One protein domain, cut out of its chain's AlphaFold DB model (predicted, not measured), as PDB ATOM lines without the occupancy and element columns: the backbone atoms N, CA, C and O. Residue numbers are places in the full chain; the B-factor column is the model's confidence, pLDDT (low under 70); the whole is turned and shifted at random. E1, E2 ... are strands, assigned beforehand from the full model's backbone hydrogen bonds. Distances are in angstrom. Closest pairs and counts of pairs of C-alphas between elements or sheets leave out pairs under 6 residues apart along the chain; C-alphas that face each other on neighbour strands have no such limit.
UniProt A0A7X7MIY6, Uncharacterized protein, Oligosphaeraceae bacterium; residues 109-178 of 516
ATOM      1  N   ILE A 109      72.459  88.748 110.572       47.09
ATOM      2  CA  ILE A 109      71.896  87.816 109.603       47.09
ATOM      3  C   ILE A 109      70.421  87.560 109.963       47.09
ATOM      4  O   ILE A 109      70.035  86.464 110.368       47.09
ATOM      5  N   TYR A 110      69.569  88.574 109.828       51.53
ATOM      6  CA  TYR A 110      68.128  88.386 109.741       51.53
ATOM      7  C   TYR A 110      67.842  87.858 108.342       51.53
ATOM      8  O   TYR A 110      67.413  88.595 107.472       51.53
ATOM      9  N   ILE A 111      68.113  86.581 108.076       50.62
ATOM     10  CA  ILE A 111      67.441  85.950 106.942       50.62
ATOM     11  C   ILE A 111      66.034  85.665 107.443       50.62
ATOM     12  O   ILE A 111      65.763  84.577 107.940       50.62
ATOM     13  N   LEU A 112      65.145  86.651 107.325       54.28
ATOM     14  CA  LEU A 112      63.722  86.357 107.279       54.28
ATOM     15  C   LEU A 112      63.517  85.637 105.954       54.28
ATOM     16  O   LEU A 112      63.304  86.292 104.944       54.28
ATOM     17  N   SER A 113      63.703  84.316 105.930       50.34
ATOM     18  CA  SER A 113      63.191  83.491 104.841       50.34
ATOM     19  C   SER A 113      61.682  83.505 105.041       50.34
ATOM     20  O   SER A 113      61.231  83.061 106.094       50.34
ATOM     21  N   GLY A 114      60.925  84.110 104.120       52.12
ATOM     22  CA  GLY A 114      59.507  84.500 104.270       52.12
ATOM     23  C   GLY A 114      58.524  83.410 104.737       52.12
ATOM     24  O   GLY A 114      57.374  83.706 105.028       52.12
ATOM     25  N   ASN A 115      58.990  82.172 104.876       55.62
ATOM     26  CA  ASN A 115      58.287  80.986 105.353       55.62
ATOM     27  C   ASN A 115      58.920  80.322 106.600       55.62
ATOM     28  O   ASN A 115      58.596  79.191 106.953       55.62
ATOM     29  N   HIS A 116      59.897  80.945 107.240       61.75
ATOM     30  CA  HIS A 116      60.784  80.264 108.183       61.75
ATOM     31  C   HIS A 116      61.099  81.115 109.422       61.75
ATOM     32  O   HIS A 116      61.295  80.557 110.493       61.75
ATOM     33  N   GLY A 117      61.039  82.446 109.338       70.19
ATOM     34  CA  GLY A 117      61.166  83.331 110.501       70.19
ATOM     35  C   GLY A 117      62.614  83.676 110.867       70.19
ATOM     36  O   GLY A 117      63.408  83.947 109.974       70.19
ATOM     37  N   TYR A 118      62.949  83.748 112.159       77.00
ATOM     38  CA  TYR A 118      64.245  84.247 112.642       77.00
ATOM     39  C   TYR A 118      65.296  83.143 112.773       77.00
ATOM     40  O   TYR A 118      65.061  82.118 113.410       77.00
ATOM     41  N   ASN A 119      66.497  83.381 112.249       78.69
ATOM     42  CA  ASN A 119      67.666  82.583 112.621       78.69
ATOM     43  C   ASN A 119      68.105  82.920 114.051       78.69
ATOM     44  O   ASN A 119      67.955  84.055 114.505       78.69
ATOM     45  N   TYR A 120      68.679  81.939 114.740       84.62
ATOM     46  CA  TYR A 120      69.148  82.069 116.118       84.62
ATOM     47  C   TYR A 120      70.428  81.247 116.330       84.62
ATOM     48  O   TYR A 120      70.892  80.540 115.437       84.62
ATOM     49  N   SER A 121      71.026  81.343 117.508       88.94
ATOM     50  CA  SER A 121      72.133  80.482 117.927       88.94
ATOM     51  C   SER A 121      71.700  79.578 119.062       88.94
ATOM     52  O   SER A 121      70.992  80.022 119.958       88.94
ATOM     53  N   ILE A 122      72.168  78.338 119.046       93.44
ATOM     54  CA  ILE A 122      72.131  77.430 120.189       93.44
ATOM     55  C   ILE A 122      73.499  77.542 120.858       93.44
ATOM     56  O   ILE A 122      74.502  77.099 120.297       93.44
ATOM     57  N   ALA A 123      73.553  78.210 122.003       93.62
ATOM     58  CA  ALA A 123      74.769  78.414 122.773       93.62
ATOM     59  C   ALA A 123      74.812  77.439 123.950       93.62
ATOM     60  O   ALA A 123      73.848  77.347 124.711       93.62
ATOM     61  N   THR A 124      75.937  76.749 124.115       94.81
ATOM     62  CA  THR A 124      76.232  75.975 125.323       94.81
ATOM     63  C   THR A 124      76.885  76.902 126.338       94.81
ATOM     64  O   THR A 124      77.964  77.445 126.089       94.81
ATOM     65  N   VAL A 125      76.211  77.104 127.465       93.25
ATOM     66  CA  VAL A 125      76.625  77.965 128.576       93.25
ATOM     67  C   VAL A 125      76.388  77.182 129.868       93.25
ATOM     68  O   VAL A 125      75.274  77.220 130.391       93.25
ATOM     69  N   PRO A 126      77.389  76.440 130.371       93.56
ATOM     70  CA  PRO A 126      77.200  75.576 131.528       93.56
ATOM     71  C   PRO A 126      76.690  76.341 132.751       93.56
ATOM     72  O   PRO A 126      77.231  77.399 133.085       93.56
ATOM     73  N   GLN A 127      75.676  75.801 133.428       92.56
ATOM     74  CA  GLN A 127      75.099  76.353 134.661       92.56
ATOM     75  C   GLN A 127      74.709  77.837 134.552       92.56
ATOM     76  O   GLN A 127      74.945  78.636 135.460       92.56
ATOM     77  N   HIS A 128      74.096  78.231 133.436       93.25
ATOM     78  CA  HIS A 128      73.806  79.640 133.147       93.25
ATOM     79  C   HIS A 128      72.780  80.294 134.099       93.25
ATOM     80  O   HIS A 128      72.670  81.519 134.118       93.25
ATOM     81  N   GLY A 129      72.003  79.511 134.859       94.31
ATOM     82  CA  GLY A 129      71.081  80.008 135.894       94.31
ATOM     83  C   GLY A 129      69.816  80.721 135.389       94.31
ATOM     84  O   GLY A 129      69.126  81.368 136.170       94.31
ATOM     85  N   PHE A 130      69.500  80.598 134.100       95.25
ATOM     86  CA  PHE A 130      68.286  81.156 133.486       95.25
ATOM     87  C   PHE A 130      67.169  80.116 133.462       95.25
ATOM     88  O   PHE A 130      67.415  78.912 133.481       95.25
ATOM     89  N   THR A 131      65.935  80.592 133.365       94.56
ATOM     90  CA  THR A 131      64.709  79.797 133.294       94.56
ATOM     91  C   THR A 131      63.819  80.285 132.149       94.56
ATOM     92  O   THR A 131      64.081  81.313 131.525       94.56
ATOM     93  N   SER A 132      62.708  79.595 131.883       90.88
ATOM     94  CA  SER A 132      61.714  80.050 130.898       90.88
ATOM     95  C   SER A 132      61.123  81.434 131.215       90.88
ATOM     96  O   SER A 132      60.711  82.143 130.299       90.88
ATOM     97  N   ALA A 133      61.130  81.869 132.481       91.94
ATOM     98  CA  ALA A 133      60.682  83.208 132.875       91.94
ATOM     99  C   ALA A 133      61.617  84.329 132.379       91.94
ATOM    100  O   ALA A 133      61.207  85.493 132.311       91.94
ATOM    101  N   ASP A 134      62.855  83.977 132.023       92.88
ATOM    102  CA  ASP A 134      63.894  84.891 131.558       92.88
ATOM    103  C   ASP A 134      63.890  85.093 130.037       92.88
ATOM    104  O   ASP A 134      64.659  85.911 129.536       92.88
ATOM    105  N   VAL A 135      63.023  84.402 129.290       92.25
ATOM    106  CA  VAL A 135      62.855  84.632 127.847       92.25
ATOM    107  C   VAL A 135      62.577  86.119 127.577       92.25
ATOM    108  O   VAL A 135      61.765  86.759 128.250       92.25
ATOM    109  N   GLY A 136      63.299  86.678 126.605       89.38
ATOM    110  CA  GLY A 136      63.335  88.107 126.296       89.38
ATOM    111  C   GLY A 136      64.390  88.910 127.062       89.38
ATOM    112  O   GLY A 136      64.655  90.052 126.695       89.38
ATOM    113  N   LYS A 137      65.050  88.362 128.092       91.88
ATOM    114  CA  LYS A 137      66.172  89.060 128.744       91.88
ATOM    115  C   LYS A 137      67.399  89.088 127.839       91.88
ATOM    116  O   LYS A 137      67.651  88.161 127.073       91.88
ATOM    117  N   SER A 138      68.180  90.160 127.949       89.69
ATOM    118  CA  SER A 138      69.454  90.289 127.241       89.69
ATOM    119  C   SER A 138      70.501  89.383 127.893       89.69
ATOM    120  O   SER A 138      70.749  89.508 129.090       89.69
ATOM    121  N   LEU A 139      71.137  88.506 127.113       86.69
ATOM    122  CA  LEU A 139      72.339  87.780 127.541       86.69
ATOM    123  C   LEU A 139      73.585  88.666 127.393       86.69
ATOM    124  O   LEU A 139      74.424  88.727 128.288       86.69
ATOM    125  N   LEU A 140      73.672  89.359 126.254       86.81
ATOM    126  CA  LEU A 140      74.684  90.356 125.891       86.81
ATOM    127  C   LEU A 140      73.961  91.576 125.311       86.81
ATOM    128  O   LEU A 140      72.817  91.422 124.870       86.81
ATOM    129  N   PRO A 141      74.581  92.768 125.250       85.06
ATOM    130  CA  PRO A 141      73.986  93.911 124.563       85.06
ATOM    131  C   PRO A 141      73.508  93.531 123.153       85.06
ATOM    132  O   PRO A 141      74.265  92.993 122.342       85.06
ATOM    133  N   GLY A 142      72.218  93.750 122.893       81.81
ATOM    134  CA  GLY A 142      71.583  93.445 121.610       81.81
ATOM    135  C   GLY A 142      71.333  91.961 121.314       81.81
ATOM    136  O   GLY A 142      70.921  91.665 120.199       81.81
ATOM    137  N   HIS A 143      71.559  91.042 122.263       86.25
ATOM    138  CA  HIS A 143      71.312  89.601 122.111       86.25
ATOM    139  C   HIS A 143      70.414  89.080 123.229       86.25
ATOM    140  O   HIS A 143      70.742  89.200 124.411       86.25
ATOM    141  N   TYR A 144      69.301  88.463 122.851       90.06
ATOM    142  CA  TYR A 144      68.182  88.166 123.735       90.06
ATOM    143  C   TYR A 144      67.915  86.665 123.820       90.06
ATOM    144  O   TYR A 144      68.056  85.935 122.834       90.06
ATOM    145  N   LEU A 145      67.509  86.213 125.008       91.88
ATOM    146  CA  LEU A 145      67.090  84.841 125.262       91.88
ATOM    147  C   LEU A 145      65.806  84.542 124.488       91.88
ATOM    148  O   LEU A 145      64.756  85.116 124.765       91.88
ATOM    149  N   LEU A 146      65.899  83.619 123.540       90.62
ATOM    150  CA  LEU A 146      64.780  83.088 122.775       90.62
ATOM    151  C   LEU A 146      64.117  81.916 123.500       90.62
ATOM    152  O   LEU A 146      62.898  81.826 123.559       90.62
ATOM    153  N   LYS A 147      64.930  81.003 124.043       92.56
ATOM    154  CA  LYS A 147      64.474  79.802 124.748       92.56
ATOM    155  C   LYS A 147      65.553  79.306 125.706       92.56
ATOM    156  O   LYS A 147      66.742  79.464 125.431       92.56
ATOM    157  N   VAL A 148      65.126  78.651 126.780       94.62
ATOM    158  CA  VAL A 148      65.988  77.936 127.732       94.62
ATOM    159  C   VAL A 148      65.587  76.455 127.722       94.62
ATOM    160  O   VAL A 148      64.625  76.096 128.402       94.62
ATOM    161  N   PRO A 149      66.202  75.611 126.870       93.88
ATOM    162  CA  PRO A 149      65.869  74.186 126.803       93.88
ATOM    163  C   PRO A 149      66.228  73.392 128.065       93.88
ATOM    164  O   PRO A 149      65.450  72.535 128.476       93.88
ATOM    165  N   ASP A 150      67.389  73.669 128.653       95.56
ATOM    166  CA  ASP A 150      67.944  72.965 129.811       95.56
ATOM    167  C   ASP A 150      68.921  73.884 130.572       95.56
ATOM    168  O   ASP A 150      68.944  75.082 130.312       95.56
ATOM    169  N   ALA A 151      69.668  73.344 131.541       95.56
ATOM    170  CA  ALA A 151      70.544  74.108 132.438       95.56
ATOM    171  C   ALA A 151      71.887  74.546 131.822       95.56
ATOM    172  O   ALA A 151      72.595  75.354 132.434       95.56
ATOM    173  N   ASP A 152      72.239  74.017 130.647       96.12
ATOM    174  CA  ASP A 152      73.520  74.258 129.978       96.12
ATOM    175  C   ASP A 152      73.345  74.806 128.553       96.12
ATOM    176  O   ASP A 152      74.330  75.104 127.875       96.12
ATOM    177  N   THR A 153      72.106  74.970 128.084       95.75
ATOM    178  CA  THR A 153      71.789  75.349 126.705       95.75
ATOM    179  C   THR A 153      70.870  76.559 126.670       95.75
ATOM    180  O   THR A 153      69.829  76.599 127.321       95.75
ATOM    181  N   LEU A 154      71.203  77.531 125.821       95.06
ATOM    182  CA  LEU A 154      70.394  78.719 125.566       95.06
ATOM    183  C   LEU A 154      70.183  78.913 124.069       95.06
ATOM    184  O   LEU A 154      71.101  78.730 123.270       95.06
ATOM    185  N   TRP A 155      68.984  79.325 123.669       93.44
ATOM    186  CA  TRP A 155      68.728  79.795 122.308       93.44
ATOM    187  C   TRP A 155      68.735  81.318 122.308       93.44
ATOM    188  O   TRP A 155      68.048  81.927 123.125       93.44
ATOM    189  N   ILE A 156      69.502  81.931 121.408       89.62
ATOM    190  CA  ILE A 156      69.809  83.367 121.424       89.62
ATOM    191  C   ILE A 156      69.520  84.002 120.069       89.62
ATOM    192  O   ILE A 156      69.924  83.469 119.034       89.62
ATOM    193  N   VAL A 157      68.863  85.159 120.083       85.31
ATOM    194  CA  VAL A 157      68.547  85.950 118.889       85.31
ATOM    195  C   VAL A 157      69.000  87.413 119.066       85.31
ATOM    196  O   VAL A 157      68.770  87.986 120.132       85.31
ATOM    197  N   PRO A 158      69.627  88.046 118.055       79.88
ATOM    198  CA  PRO A 158      70.124  87.456 116.808       79.88
ATOM    199  C   PRO A 158      71.245  86.418 117.057       79.88
ATOM    200  O   PRO A 158      71.712  86.283 118.189       79.88
ATOM    201  N   PRO A 159      71.659  85.647 116.030       82.31
ATOM    202  CA  PRO A 159      72.716  84.649 116.172       82.31
ATOM    203  C   PRO A 159      74.027  85.236 116.713       82.31
ATOM    204  O   PRO A 159      74.504  86.270 116.244       82.31
ATOM    205  N   LEU A 160      74.633  84.533 117.664       81.19
ATOM    206  CA  LEU A 160      75.921  84.855 118.268       81.19
ATOM    207  C   LEU A 160      77.090  84.442 117.367       81.19
ATOM    208  O   LEU A 160      77.034  83.449 116.640       81.19
ATOM    209  N   LYS A 161      78.209  85.158 117.505       76.31
ATOM    210  CA  LYS A 161      79.525  84.670 117.066       76.31
ATOM    211  C   LYS A 161      80.123  83.766 118.147       76.31
ATOM    212  O   LYS A 161      79.901  83.996 119.332       76.31
ATOM    213  N   ALA A 162      80.927  82.780 117.748       66.12
ATOM    214  CA  ALA A 162      81.510  81.789 118.663       66.12
ATOM    215  C   ALA A 162      82.370  82.388 119.799       66.12
ATOM    216  O   ALA A 162      82.524  81.758 120.833       66.12
ATOM    217  N   SER A 163      82.899  83.605 119.635       70.44
ATOM    218  CA  SER A 163      83.753  84.298 120.612       70.44
ATOM    219  C   SER A 163      83.038  85.428 121.371       70.44
ATOM    220  O   SER A 163      83.688  86.384 121.790       70.44
ATOM    221  N   ALA A 164      81.703  85.409 121.447       75.31
ATOM    222  CA  ALA A 164      80.931  86.541 121.965       75.31
ATOM    223  C   ALA A 164      81.005  86.712 123.498       75.31
ATOM    224  O   ALA A 164      80.813  87.823 123.982       75.31
ATOM    225  N   ASP A 165      81.283  85.643 124.252       82.12
ATOM    226  CA  ASP A 165      81.398  85.649 125.717       82.12
ATOM    227  C   ASP A 165      82.247  84.450 126.174       82.12
ATOM    228  O   ASP A 165      82.124  83.362 125.617       82.12
ATOM    229  N   ALA A 166      83.093  84.633 127.193       84.50
ATOM    230  CA  ALA A 166      83.983  83.586 127.707       84.50
ATOM    231  C   ALA A 166      83.249  82.415 128.391       84.50
ATOM    232  O   ALA A 166      83.826  81.342 128.553       84.50
ATOM    233  N   ARG A 167      81.988  82.605 128.797       87.31
ATOM    234  CA  ARG A 167      81.131  81.563 129.393       87.31
ATOM    235  C   ARG A 167      80.539  80.619 128.348       87.31
ATOM    236  O   ARG A 167      80.051  79.550 128.703       87.31
ATOM    237  N   ILE A 168      80.540  81.024 127.078       90.31
ATOM    238  CA  ILE A 168      80.011  80.217 125.982       90.31
ATOM    239  C   ILE A 168      81.094  79.235 125.544       90.31
ATOM    240  O   ILE A 168      82.145  79.635 125.047       90.31
ATOM    241  N   THR A 169      80.830  77.941 125.701       91.19
ATOM    242  CA  THR A 169      81.785  76.880 125.345       91.19
ATOM    243  C   THR A 169      81.568  76.344 123.933       91.19
ATOM    244  O   THR A 169      82.500  75.826 123.320       91.19
ATOM    245  N   ALA A 170      80.357  76.495 123.388       91.25
ATOM    246  CA  ALA A 170      80.032  76.138 122.013       91.25
ATOM    247  C   ALA A 170      78.877  76.988 121.472       91.25
ATOM    248  O   ALA A 170      77.974  77.381 122.209       91.25
ATOM    249  N   VAL A 171      78.885  77.233 120.159       90.50
ATOM    250  CA  VAL A 171      77.774  77.861 119.436       90.50
ATOM    251  C   VAL A 171      77.454  77.030 118.205       90.50
ATOM    252  O   VAL A 171      78.325  76.776 117.375       90.50
ATOM    253  N   GLN A 172      76.191  76.647 118.068       90.31
ATOM    254  CA  GLN A 172      75.649  75.996 116.882       90.31
ATOM    255  C   GLN A 172      74.588  76.896 116.235       90.31
ATOM    256  O   GLN A 172      73.894  77.640 116.935       90.31
ATOM    257  N   PRO A 173      74.441  76.867 114.903       84.69
ATOM    258  CA  PRO A 173      73.391  77.624 114.242       84.69
ATOM    259  C   PRO A 173      72.022  76.978 114.487       84.69
ATOM    260  O   PRO A 173      71.832  75.783 114.263       84.69
ATOM    261  N   GLY A 174      71.063  77.795 114.906       79.38
ATOM    262  CA  GLY A 174      69.643  77.486 114.912       79.38
ATOM    263  C   GLY A 174      68.945  78.203 113.759       79.38
ATOM    264  O   GLY A 174      69.272  79.342 113.415       79.38
ATOM    265  N   TYR A 175      67.971  77.543 113.148       75.25
ATOM    266  CA  TYR A 175      67.249  78.096 112.009       75.25
ATOM    267  C   TYR A 175      65.755  78.130 112.300       75.25
ATOM    268  O   TYR A 175      65.204  77.195 112.881       75.25
ATOM    269  N   ASN A 176      65.102  79.172 111.796       71.69
ATOM    270  CA  ASN A 176      63.661  79.209 111.589       71.69
ATOM    271  C   ASN A 176      62.794  79.254 112.865       71.69
ATOM    272  O   ASN A 176      61.856  78.461 113.012       71.69
ATOM    273  N   TYR A 177      63.081  80.175 113.790       79.25
ATOM    274  CA  TYR A 177      62.156  80.491 114.878       79.25
ATOM    275  C   TYR A 177      60.921  81.234 114.354       79.25
ATOM    276  O   TYR A 177      61.036  82.169 113.557       79.25
ATOM    277  N   ARG A 178      59.733  80.852 114.831       80.69
ATOM    278  CA  ARG A 178      58.430  81.298 114.312       80.69
ATOM    279  C   ARG A 178      58.193  82.808 114.487       80.69
ATOM    280  O   ARG A 178      57.645  83.265 115.488       80.69
TER     281      ARG A 178
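What this domain is: This is residues 109 to 178 of the 516 residues of an uncharacterized protein of Oligosphaeraceae bacterium (UniProt A0A7X7MIY6). One strongly twisted antiparallel sheet of five strands, E2-E3-E4-E1-E5 across, has long E1 and E5 side by side and short E2 at the far edge. The 70 printed residues have five named strands, E1 to E5, and no named helix; the class is all strand, with only 28 residues in named elements. It is compact, radius of gyration of the C-alphas 11.4 A, spanning 35 by 26 by 20 A.

How they stand to each other: E1, residues 118 to 124, neighbours E5, residues 170 to 177 (N 120 to O 174, 3.0 A), and E4, residues 153 to 157 (N 121 to O 156, 2.8 A). E3, residues 143 to 147, forms hairpins with E4 (N 144 to O 157, 2.8 A) and E2, residues 138 to 140 (N 139 to O 143, 2.8 A). E2, E3 and E4 make a meander, successive antiparallel neighbours; with E1, E4's neighbour, a Greek key.

Where its parts are: E1 starts at C-alpha 118 (64.245, 84.247, 112.642) and is 19.3 A long; E5, 19.7 A, ends at C-alpha 177 (62.156, 80.491, 114.878).

The domain as a whole: The printed part has no cut. Links E1 to E2 and E4 to E5 are long. Residues 109 to 116 and 162 are under pLDDT 70.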